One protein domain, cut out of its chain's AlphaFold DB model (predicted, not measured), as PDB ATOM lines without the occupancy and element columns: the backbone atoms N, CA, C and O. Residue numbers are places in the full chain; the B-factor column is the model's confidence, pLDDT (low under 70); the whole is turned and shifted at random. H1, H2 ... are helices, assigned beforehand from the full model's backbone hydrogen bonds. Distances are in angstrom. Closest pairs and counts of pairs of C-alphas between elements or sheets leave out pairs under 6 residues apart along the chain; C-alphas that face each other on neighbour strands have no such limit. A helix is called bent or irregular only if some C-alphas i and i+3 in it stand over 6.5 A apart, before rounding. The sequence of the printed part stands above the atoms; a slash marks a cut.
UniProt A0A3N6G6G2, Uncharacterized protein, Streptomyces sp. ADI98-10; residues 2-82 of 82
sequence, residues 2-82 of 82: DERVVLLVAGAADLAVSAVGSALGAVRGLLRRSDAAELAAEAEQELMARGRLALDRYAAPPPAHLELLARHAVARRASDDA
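This is residues 2 to 82 of the 82 residues of an uncharacterized protein of Streptomyces sp. ADI98-10 (UniProt A0A3N6G6G2). Two long helices, H1 and H2, form an open V-shaped hairpin that is joined at one end and spreads towards the other, and a third helix, H3, sticks out beyond the far end of H2 as a free arm. H1 and H2 meet only beside their link, through residues 28 to 32 and 37 to 40, and H3 touches neither of them. The outline is flat, with spans of 75 by 40 by 7 A, and the longest distance runs from the turn after H1 to the last residue beyond H3. The printed part has 81 residues with three named helices, H1, H2 and H3 in that order along the chain, and no named strand; the class is all helix. The whole is extended, with a radius of gyration of the C-alphas of 23.4 A.

H1, residues 2 to 32, is the longest helix with 31 residues; it begins with C-alpha 2 at (53.005, 15.375, -14.251) and measures 44.6 A from first to last C-alpha. H2, residues 37 to 59, begins with C-alpha 37 at (14.330, 27.305, -34.512) and measures 31.7 A. H3, residues 65 to 80, measures 22.5 A and ends with C-alpha 80 at (36.269, -30.713, -10.976). No helix is bent or irregular.

H1 and H2 touch, with 5 pairs of C-alphas within 8 A. Their closest C-alphas are those of Leu 31 and Ala 37, 6.0 A apart. H1 touches H2 with residues 28 to 32 alone, and H2 touches H1 with residues 37 to 40 alone. The two helices stand at a shallow tilt of 21 degrees and run opposite ways, a helical hairpin; their centres are 17.0 A apart. H3 is apart from H1, and it is also apart from H2, which it follows in the chain. In H1, H2 and H3 every O i to N i+4 pair is within hydrogen-bond range.

The two C-alphas farthest apart are those of Arg 33 and Ala 82, at 75.3 A, and the first and last printed C-alphas, of Asp 2 and Ala 82, are 53.4 A apart. Residues 2 to 23, which belong to H1, stand free. Residues 45 to 82 stand free too, of which 45 to 59 belong to H2 and 65 to 80 to H3. The link from H1 to H2, 4 residues, and the link from H2 to H3, 5 residues, are both tight. The printed part has no cut and ends at residue 82, the chain's last residue. The mean pLDDT of the printed part is 88.3, and residues 62 to 63 and residue 82 are under 70.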
ATOM      1  N   ASP A   2      54.255  15.815 -13.629       88.00
ATOM      2  CA  ASP A   2      53.005  15.375 -14.251       88.00
ATOM      3  C   ASP A   2      51.793  16.214 -13.838       88.00
ATOM      4  O   ASP A   2      50.982  16.563 -14.684       88.00
ATOM      5  N   GLU A   3      51.716  16.657 -12.580       92.19
ATOM      6  CA  GLU A   3      50.611  17.500 -12.098       92.19
ATOM      7  C   GLU A   3      50.478  18.817 -12.881       92.19
ATOM      8  O   GLU A   3      49.384  19.202 -13.280       92.19
ATOM      9  N   ARG A   4      51.596  19.493 -13.179       94.56
ATOM     10  CA  ARG A   4      51.574  20.745 -13.957       94.56
ATOM     11  C   ARG A   4      51.138  20.515 -15.399       94.56
ATOM     12  O   ARG A   4      50.428  21.347 -15.953       94.56
ATOM     13  N   VAL A   5      51.557  19.399 -15.996       95.69
ATOM     14  CA  VAL A   5      51.139  19.012 -17.349       95.69
ATOM     15  C   VAL A   5      49.642  18.718 -17.365       95.69
ATOM     16  O   VAL A   5      48.939  19.222 -18.234       95.69
ATOM     17  N   VAL A   6      49.138  17.982 -16.371       95.06
ATOM     18  CA  VAL A   6      47.707  17.694 -16.217       95.06
ATOM     19  C   VAL A   6      46.900  18.983 -16.068       95.06
ATOM     20  O   VAL A   6      45.915  19.156 -16.778       95.06
ATOM     21  N   LEU A   7      47.333  19.915 -15.216       96.31
ATOM     22  CA  LEU A   7      46.654  21.203 -15.037       96.31
ATOM     23  C   LEU A   7      46.665  22.054 -16.314       96.31
ATOM     24  O   LEU A   7      45.667  22.698 -16.629       96.31
ATOM     25  N   LEU A   8      47.760  22.033 -17.078       97.25
ATOM     26  CA  LEU A   8      47.855  22.755 -18.347       97.25
ATOM     27  C   LEU A   8      46.920  22.162 -19.406       97.25
ATOM     28  O   LEU A   8      46.219  22.903 -20.093       97.25
ATOM     29  N   VAL A   9      46.871  20.832 -19.512       97.06
ATOM     30  CA  VAL A   9      45.946  20.134 -20.414       97.06
ATOM     31  C   VAL A   9      44.496  20.375 -19.995       97.06
ATOM     32  O   VAL A   9      43.662  20.645 -20.855       97.06
ATOM     33  N   ALA A  10      44.196  20.348 -18.695       95.69
ATOM     34  CA  ALA A  10      42.867  20.656 -18.176       95.69
ATOM     35  C   ALA A  10      42.444  22.093 -18.514       95.69
ATOM     36  O   ALA A  10      41.338  22.300 -19.005       95.69
ATOM     37  N   GLY A  11      43.337  23.075 -18.341       96.50
ATOM     38  CA  GLY A  11      43.073  24.463 -18.732       96.50
ATOM     39  C   GLY A  11      42.881  24.636 -20.242       96.50
ATOM     40  O   GLY A  11      41.984  25.356 -20.674       96.50
ATOM     41  N   ALA A  12      43.673  23.943 -21.066       97.94
ATOM     42  CA  ALA A  12      43.499  23.957 -22.518       97.94
ATOM     43  C   ALA A  12      42.162  23.326 -22.947       97.94
ATOM     44  O   ALA A  12      41.494  23.842 -23.845       97.94
ATOM     45  N   ALA A  13      41.755  22.237 -22.289       96.06
ATOM     46  CA  ALA A  13      40.463  21.603 -22.515       96.06
ATOM     47  C   ALA A  13      39.302  22.526 -22.115       96.06
ATOM     48  O   ALA A  13      38.369  22.688 -22.898       96.06
ATOM     49  N   ASP A  14      39.381  23.177 -20.952       95.44
ATOM     50  CA  ASP A  14      38.369  24.132 -20.484       95.44
ATOM     51  C   ASP A  14      38.198  25.320 -21.450       95.44
ATOM     52  O   ASP A  14      37.077  25.676 -21.828       95.44
ATOM     53  N   LEU A  15      39.310  25.869 -21.954       96.19
ATOM     54  CA  LEU A  15      39.294  26.920 -22.977       96.19
ATOM     55  C   LEU A  15      38.642  26.451 -24.283       96.19
ATOM     56  O   LEU A  15      37.825  27.173 -24.859       96.19
ATOM     57  N   ALA A  16      38.978  25.247 -24.754       96.12
ATOM     58  CA  ALA A  16      38.393  24.690 -25.970       96.12
ATOM     59  C   ALA A  16      36.880  24.461 -25.818       96.12
ATOM     60  O   ALA A  16      36.110  24.838 -26.701       96.12
ATOM     61  N   VAL A  17      36.445  23.908 -24.681       94.50
ATOM     62  CA  VAL A  17      35.024  23.706 -24.356       94.50
ATOM     63  C   VAL A  17      34.284  25.042 -24.322       94.50
ATOM     64  O   VAL A  17      33.232  25.178 -24.949       94.50
ATOM     65  N   SER A  18      34.859  26.048 -23.665       94.38
ATOM     66  CA  SER A  18      34.288  27.395 -23.591       94.38
ATOM     67  C   SER A  18      34.148  28.043 -24.973       94.38
ATOM     68  O   SER A  18      33.102  28.618 -25.291       94.38
ATOM     69  N   ALA A  19      35.162  27.910 -25.834       95.62
ATOM     70  CA  ALA A  19      35.127  28.431 -27.199       95.62
ATOM     71  C   ALA A  19      34.042  27.753 -28.053       95.62
ATOM     72  O   ALA A  19      33.274  28.438 -28.734       95.62
ATOM     73  N   VAL A  20      33.932  26.422 -27.982       94.50
ATOM     74  CA  VAL A  20      32.889  25.656 -28.685       94.50
ATOM     75  C   VAL A  20      31.496  26.046 -28.188       94.50
ATOM     76  O   VAL A  20      30.608  26.291 -29.004       94.50
ATOM     77  N   GLY A  21      31.302  26.167 -26.871       91.19
ATOM     78  CA  GLY A  21      30.031  26.594 -26.284       91.19
ATOM     79  C   GLY A  21      29.610  27.991 -26.749       91.19
ATOM     80  O   GLY A  21      28.462  28.193 -27.149       91.19
ATOM     81  N   SER A  22      30.553  28.937 -26.781       92.00
ATOM     82  CA  SER A  22      30.321  30.293 -27.296       92.00
ATOM     83  C   SER A  22      29.924  30.287 -28.777       92.00
ATOM     84  O   SER A  22      28.928  30.905 -29.163       92.00
ATOM     85  N   ALA A  23      30.640  29.520 -29.607       93.56
ATOM     86  CA  ALA A  23      30.334  29.384 -31.030       93.56
ATOM     87  C   ALA A  23      28.941  28.776 -31.270       93.56
ATOM     88  O   ALA A  23      28.168  29.304 -32.072       93.56
ATOM     89  N   LEU A  24      28.581  27.709 -30.548       90.31
ATOM     90  CA  LEU A  24      27.252  27.092 -30.632       90.31
ATOM     91  C   LEU A  24      26.143  28.053 -30.187       90.31
ATOM     92  O   LEU A  24      25.103  28.136 -30.844       90.31
ATOM     93  N   GLY A  25      26.369  28.819 -29.116       88.38
ATOM     94  CA  GLY A  25      25.439  29.849 -28.653       88.38
ATOM     95  C   GLY A  25      25.198  30.932 -29.705       88.38
ATOM     96  O   GLY A  25      24.048  31.286 -29.976       88.38
ATOM     97  N   ALA A  26      26.267  31.396 -30.361       90.62
ATOM     98  CA  ALA A  26      26.167  32.334 -31.472       90.62
ATOM     99  C   ALA A  26      25.351  31.737 -32.628       90.62
ATOM    100  O   ALA A  26      24.365  32.342 -33.043       90.62
ATOM    101  N   VAL A  27      25.688  30.528 -33.094       88.50
ATOM    102  CA  VAL A  27      24.966  29.837 -34.181       88.50
ATOM    103  C   VAL A  27      23.480  29.671 -33.854       88.50
ATOM    104  O   VAL A  27      22.634  30.012 -34.681       88.50
ATOM    105  N   ARG A  28      23.131  29.239 -32.637       86.38
ATOM    106  CA  ARG A  28      21.732  29.114 -32.196       86.38
ATOM    107  C   ARG A  28      21.012  30.464 -32.197       86.38
ATOM    108  O   ARG A  28      19.861  30.545 -32.618       86.38
ATOM    109  N   GLY A  29      21.696  31.530 -31.779       86.44
ATOM    110  CA  GLY A  29      21.189  32.899 -31.877       86.44
ATOM    111  C   GLY A  29      20.899  33.318 -33.322       86.44
ATOM    112  O   GLY A  29      19.851  33.910 -33.590       86.44
ATOM    113  N   LEU A  30      21.784  32.961 -34.262       87.50
ATOM    114  CA  LEU A  30      21.608  33.228 -35.694       87.50
ATOM    115  C   LEU A  30      20.478  32.395 -36.326       87.50
ATOM    116  O   LEU A  30      19.809  32.899 -37.224       87.50
ATOM    117  N   LEU A  31      20.245  31.168 -35.855       88.00
ATOM    118  CA  LEU A  31      19.150  30.307 -36.322       88.00
ATOM    119  C   LEU A  31      17.788  30.764 -35.788       88.00
ATOM    120  O   LEU A  31      16.795  30.749 -36.513       88.00
ATOM    121  N   ARG A  32      17.731  31.240 -34.536       81.88
ATOM    122  CA  ARG A  32      16.488  31.761 -33.947       81.88
ATOM    123  C   ARG A  32      15.991  33.013 -34.667       81.88
ATOM    124  O   ARG A  32      14.791  33.189 -34.817       81.88
ATOM    125  N   ARG A  33      16.899  33.886 -35.119       83.06
ATOM    126  CA  ARG A  33      16.530  35.075 -35.914       83.06
ATOM    127  C   ARG A  33      16.133  34.746 -37.359       83.06
ATOM    128  O   ARG A  33      15.598  35.620 -38.025       83.06
ATOM    129  N   SER A  34      16.438  33.545 -37.855       81.19
ATOM    130  CA  SER A  34      16.143  33.119 -39.230       81.19
ATOM    131  C   SER A  34      14.931  32.187 -39.326       81.19
ATOM    132  O   SER A  34      14.814  31.477 -40.317       81.19
ATOM    133  N   ASP A  35      14.086  32.128 -38.289       80.25
ATOM    134  CA  ASP A  35      12.951  31.192 -38.169       80.25
ATOM    135  C   ASP A  35      13.327  29.698 -38.285       80.25
ATOM    136  O   ASP A  35      12.473  28.826 -38.402       80.25
ATOM    137  N   ALA A  36      14.615  29.361 -38.161       85.25
ATOM    138  CA  ALA A  36      15.126  27.987 -38.215       85.25
ATOM    139  C   ALA A  36      15.200  27.345 -36.816       85.25
ATOM    140  O   ALA A  36      16.077  26.524 -36.536       85.25
ATOM    141  N   ALA A  37      14.315  27.754 -35.903       82.94
ATOM    142  CA  ALA A  37      14.330  27.305 -34.512       82.94
ATOM    143  C   ALA A  37      14.094  25.790 -34.387       82.94
ATOM    144  O   ALA A  37      14.716  25.144 -33.546       82.94
ATOM    145  N   GLU A  38      13.251  25.226 -35.253       82.56
ATOM    146  CA  GLU A  38      12.966  23.789 -35.285       82.56
ATOM    147  C   GLU A  38      14.186  22.971 -35.738       82.56
ATOM    148  O   GLU A  38      14.591  22.044 -35.041       82.56
ATOM    149  N   LEU A  39      14.877  23.399 -36.805       85.06
ATOM    150  CA  LEU A  39      16.146  22.793 -37.239       85.06
ATOM    151  C   LEU A  39      17.232  22.861 -36.153       85.06
ATOM    152  O   LEU A  39      18.010  21.924 -35.982       85.06
ATOM    153  N   ALA A  40      17.298  23.967 -35.405       87.06
ATOM    154  CA  ALA A  40      18.246  24.107 -34.302       87.06
ATOM    155  C   ALA A  40      17.948  23.129 -33.153       87.06
ATOM    156  O   ALA A  40      18.881  22.610 -32.536       87.06
ATOM    157  N   ALA A  41      16.667  22.884 -32.863       86.06
ATOM    158  CA  ALA A  41      16.240  21.938 -31.839       86.06
ATOM    159  C   ALA A  41      16.518  20.483 -32.253       86.06
ATOM    160  O   ALA A  41      16.991  19.698 -31.433       86.06
ATOM    161  N   GLU A  42      16.293  20.131 -33.519       87.94
ATOM    162  CA  GLU A  42      16.603  18.795 -34.043       87.94
ATOM    163  C   GLU A  42      18.115  18.516 -34.023       87.94
ATOM    164  O   GLU A  42      18.563  17.481 -33.523       87.94
ATOM    165  N   ALA A  43      18.926  19.486 -34.459       88.94
ATOM    166  CA  ALA A  43      20.382  19.385 -34.399       88.94
ATOM    167  C   ALA A  43      20.912  19.256 -32.959       88.94
ATOM    168  O   ALA A  43      21.867  18.517 -32.718       88.94
ATOM    169  N   GLU A  44      20.302  19.952 -31.993       88.38
ATOM    170  CA  GLU A  44      20.644  19.821 -30.571       88.38
ATOM    171  C   GLU A  44      20.383  18.402 -30.052       88.38
ATOM    172  O   GLU A  44      21.252  17.820 -29.400       88.38
ATOM    173  N   GLN A  45      19.220  17.827 -30.368       91.12
ATOM    174  CA  GLN A  45      18.871  16.468 -29.948       91.12
ATOM    175  C   GLN A  45      19.828  15.425 -30.536       91.12
ATOM    176  O   GLN A  45      20.309  14.554 -29.806       91.12
ATOM    177  N   GLU A  46      20.171  15.545 -31.820       93.75
ATOM    178  CA  GLU A  46      21.153  14.670 -32.469       93.75
ATOM    179  C   GLU A  46      22.537  14.795 -31.814       93.75
ATOM    180  O   GLU A  46      23.208  13.794 -31.544       93.75
ATOM    181  N   LEU A  47      22.972  16.018 -31.495       91.75
ATOM    182  CA  LEU A  47      24.259  16.238 -30.838       91.75
ATOM    183  C   LEU A  47      24.281  15.644 -29.421       91.75
ATOM    184  O   LEU A  47      25.284  15.043 -29.032       91.75
ATOM    185  N   MET A  48      23.178  15.741 -28.671       92.69
ATOM    186  CA  MET A  48      23.031  15.079 -27.369       92.69
ATOM    187  C   MET A  48      23.086  13.552 -27.494       92.69
ATOM    188  O   MET A  48      23.772  12.898 -26.703       92.69
ATOM    189  N   ALA A  49      22.416  12.973 -28.495       96.50
ATOM    190  CA  ALA A  49      22.456  11.535 -28.748       96.50
ATOM    191  C   ALA A  49      23.885  11.062 -29.065       96.50
ATOM    192  O   ALA A  49      24.376  10.104 -28.460       96.50
ATOM    193  N   ARG A  50      24.599  11.787 -29.935       92.94
ATOM    194  CA  ARG A  50      26.010  11.512 -30.252       92.94
ATOM    195  C   ARG A  50      26.932  11.693 -29.056       92.94
ATOM    196  O   ARG A  50      27.824  10.872 -28.854       92.94
ATOM    197  N   GLY A  51      26.718  12.737 -28.259       91.31
ATOM    198  CA  GLY A  51      27.467  12.976 -27.029       91.31
ATOM    199  C   GLY A  51      27.318  11.815 -26.053       91.31
ATOM    200  O   GLY A  51      28.311  11.323 -25.520       91.31
ATOM    201  N   ARG A  52      26.094  11.297 -25.894       93.00
ATOM    202  CA  ARG A  52      25.842  10.123 -25.056       93.00
ATOM    203  C   ARG A  52      26.555   8.872 -25.573       93.00
ATOM    204  O   ARG A  52      27.152   8.168 -24.771       93.00
ATOM    205  N   LEU A  53      26.571   8.639 -26.887       93.94
ATOM    206  CA  LEU A  53      27.335   7.537 -27.493       93.94
ATOM    207  C   LEU A  53      28.850   7.676 -27.281       93.94
ATOM    208  O   LEU A  53      29.539   6.689 -27.032       93.94
ATOM    209  N   ALA A  54      29.389   8.891 -27.394       93.19
ATOM    210  CA  ALA A  54      30.806   9.141 -27.150       93.19
ATOM    211  C   ALA A  54      31.170   8.915 -25.674       93.19
ATOM    212  O   ALA A  54      32.172   8.262 -25.388       93.19
ATOM    213  N   LEU A  55      30.342   9.404 -24.748       89.25
ATOM    214  CA  LEU A  55      30.518   9.163 -23.316       89.25
ATOM    215  C   LEU A  55      30.441   7.675 -22.981       89.25
ATOM    216  O   LEU A  55      31.303   7.180 -22.266       89.25
ATOM    217  N   ASP A  56      29.481   6.946 -23.540       88.75
ATOM    218  CA  ASP A  56      29.384   5.497 -23.357       88.75
ATOM    219  C   ASP A  56      30.651   4.779 -23.858       88.75
ATOM    220  O   ASP A  56      31.188   3.902 -23.191       88.75
ATOM    221  N   ARG A  57      31.232   5.220 -24.981       86.94
ATOM    222  CA  ARG A  57      32.465   4.625 -25.522       86.94
ATOM    223  C   ARG A  57      33.713   4.882 -24.672       86.94
ATOM    224  O   ARG A  57      34.568   4.005 -24.592       86.94
ATOM    225  N   TYR A  58      33.869   6.089 -24.127       84.88
ATOM    226  CA  TYR A  58      35.128   6.520 -23.501       84.88
ATOM    227  C   TYR A  58      35.085   6.594 -21.974       84.88
ATOM    228  O   TYR A  58      36.137   6.562 -21.342       84.88
ATOM    229  N   ALA A  59      33.896   6.711 -21.387       83.44
ATOM    230  CA  ALA A  59      33.704   6.861 -19.949       83.44
ATOM    231  C   ALA A  59      32.972   5.672 -19.310       83.44
ATOM    232  O   ALA A  59      32.862   5.641 -18.082       83.44
ATOM    233  N   ALA A  60      32.493   4.688 -20.087       77.69
ATOM    234  CA  ALA A  60      31.978   3.459 -19.494       77.69
ATOM    235  C   ALA A  60      33.094   2.763 -18.697       77.69
ATOM    236  O   ALA A  60      34.200   2.573 -19.220       77.69
ATOM    237  N   PRO A  61      32.836   2.380 -17.432       72.12
ATOM    238  CA  PRO A  61      33.799   1.608 -16.667       72.12
ATOM    239  C   PRO A  61      34.122   0.319 -17.435       72.12
ATOM    240  O   PRO A  61      33.213  -0.271 -18.033       72.12
ATOM    241  N   PRO A  62      35.391  -0.138 -17.433       67.31
ATOM    242  CA  PRO A  62      35.744  -1.392 -18.075       67.31
ATOM    243  C   PRO A  62      34.803  -2.487 -17.564       67.31
ATOM    244  O   PRO A  62      34.538  -2.523 -16.356       67.31
ATOM    245  N   PRO A  63      34.305  -3.387 -18.433       65.06
ATOM    246  CA  PRO A  63      33.509  -4.514 -17.975       65.06
ATOM    247  C   PRO A  63      34.273  -5.216 -16.854       65.06
ATOM    248  O   PRO A  63      35.506  -5.301 -16.924       65.06
ATOM    249  N   ALA A  64      33.570  -5.706 -15.831       76.19
ATOM    250  CA  ALA A  64      34.165  -6.433 -14.713       76.19
ATOM    251  C   ALA A  64      34.683  -7.807 -15.184       76.19
ATOM    252  O   ALA A  64      34.191  -8.862 -14.792       76.19
ATOM    253  N   HIS A  65      35.685  -7.803 -16.063       74.94
ATOM    254  CA  HIS A  65      36.321  -8.982 -16.630       74.94
ATOM    255  C   HIS A  65      36.881  -9.857 -15.513       74.94
ATOM    256  O   HIS A  65      36.810 -11.074 -15.606       74.94
ATOM    257  N   LEU A  66      37.358  -9.252 -14.419       82.00
ATOM    258  CA  LEU A  66      37.817  -9.994 -13.248       82.00
ATOM    259  C   LEU A  66      36.680 -10.728 -12.530       82.00
ATOM    260  O   LEU A  66      36.883 -11.851 -12.084       82.00
ATOM    261  N   GLU A  67      35.480 -10.154 -12.466       83.19
ATOM    262  CA  GLU A  67      34.323 -10.833 -11.882       83.19
ATOM    263  C   GLU A  67      33.819 -11.957 -12.793       83.19
ATOM    264  O   GLU A  67      33.506 -13.053 -12.325       83.19
ATOM    265  N   LEU A  68      33.820 -11.731 -14.108       88.62
ATOM    266  CA  LEU A  68      33.480 -12.761 -15.086       88.62
ATOM    267  C   LEU A  68      34.478 -13.933 -15.041       88.62
ATOM    268  O   LEU A  68      34.065 -15.093 -15.065       88.62
ATOM    269  N   LEU A  69      35.779 -13.641 -14.933       88.94
ATOM    270  CA  LEU A  69      36.844 -14.638 -14.788       88.94
ATOM    271  C   LEU A  69      36.761 -15.368 -13.445       88.94
ATOM    272  O   LEU A  69      36.919 -16.587 -13.414       88.94
ATOM    273  N   ALA A  70      36.459 -14.660 -12.355       88.44
ATOM    274  CA  ALA A  70      36.265 -15.268 -11.043       88.44
ATOM    275  C   ALA A  70      35.085 -16.250 -11.052       88.44
ATOM    276  O   ALA A  70      35.231 -17.382 -10.596       88.44
ATOM    277  N   ARG A  71      33.943 -15.875 -11.649       89.50
ATOM    278  CA  ARG A  71      32.786 -16.775 -11.795       89.50
ATOM    279  C   ARG A  71      33.118 -18.009 -12.633       89.50
ATOM    280  O   ARG A  71      32.748 -19.110 -12.239       89.50
ATOM    281  N   HIS A  72      33.855 -17.856 -13.734       90.81
ATOM    282  CA  HIS A  72      34.302 -18.997 -14.543       90.81
ATOM    283  C   HIS A  72      35.275 -19.907 -13.788       90.81
ATOM    284  O   HIS A  72      35.171 -21.127 -13.887       90.81
ATOM    285  N   ALA A  73      36.205 -19.338 -13.019       93.31
ATOM    286  CA  ALA A  73      37.139 -20.113 -12.212       93.31
ATOM    287  C   ALA A  73      36.417 -20.910 -11.114       93.31
ATOM    288  O   ALA A  73      36.720 -22.085 -10.920       93.31
ATOM    289  N   VAL A  74      35.437 -20.294 -10.443       94.31
ATOM    290  CA  VAL A  74      34.595 -20.953  -9.432       94.31
ATOM    291  C   VAL A  74      33.739 -22.054 -10.057       94.31
ATOM    292  O   VAL A  74      33.722 -23.166  -9.538       94.31
ATOM    293  N   ALA A  75      33.081 -21.781 -11.187       92.56
ATOM    294  CA  ALA A  75      32.256 -22.766 -11.886       92.56
ATOM    295  C   ALA A  75      33.077 -23.972 -12.365       92.56
ATOM    296  O   ALA A  75      32.648 -25.106 -12.193       92.56
ATOM    297  N   ARG A  76      34.283 -23.742 -12.903       91.62
ATOM    298  CA  ARG A  76      35.192 -24.826 -13.303       91.62
ATOM    299  C   ARG A  76      35.618 -25.679 -12.107       91.62
ATOM    300  O   ARG A  76      35.573 -26.895 -12.199       91.62
ATOM    301  N   ARG A  77      35.977 -25.053 -10.981       89.31
ATOM    302  CA  ARG A  77      36.389 -25.780  -9.771       89.31
ATOM    303  C   ARG A  77      35.261 -26.636  -9.188       89.31
ATOM    304  O   ARG A  77      35.519 -27.748  -8.760       89.31
ATOM    305  N   ALA A  78      34.023 -26.145  -9.215       88.44
ATOM    306  CA  ALA A  78      32.864 -26.908  -8.753       88.44
ATOM    307  C   ALA A  78      32.569 -28.149  -9.618       88.44
ATOM    308  O   ALA A  78      32.048 -29.126  -9.096       88.44
ATOM    309  N   SER A  79      32.904 -28.112 -10.912       85.94
ATOM    310  CA  SER A  79      32.790 -29.268 -11.813       85.94
ATOM    311  C   SER A  79      33.927 -30.280 -11.650       85.94
ATOM    312  O   SER A  79      33.711 -31.452 -11.920       85.94
ATOM    313  N   ASP A  80      35.119 -29.833 -11.242       83.81
ATOM    314  CA  ASP A  80      36.269 -30.713 -10.976       83.81
ATOM    315  C   ASP A  80      36.161 -31.415  -9.601       83.81
ATOM    316  O   ASP A  80      36.740 -32.483  -9.410       83.81
ATOM    317  N   ASP A  81      35.429 -30.819  -8.648       74.31
ATOM    318  CA  ASP A  81      35.193 -31.352  -7.295       74.31
ATOM    319  C   ASP A  81      33.957 -32.297  -7.208       74.31
ATOM    320  O   ASP A  81      33.661 -32.805  -6.122       74.31
ATOM    321  N   ALA A  82      33.228 -32.520  -8.312       61.12
ATOM    322  CA  ALA A  82      32.004 -33.339  -8.402       61.12
ATOM    323  C   ALA A  82      32.235 -34.670  -9.135       61.12
ATOM    324  O   ALA A  82      31.639 -35.683  -8.697       61.12
TER     325      ALA A  82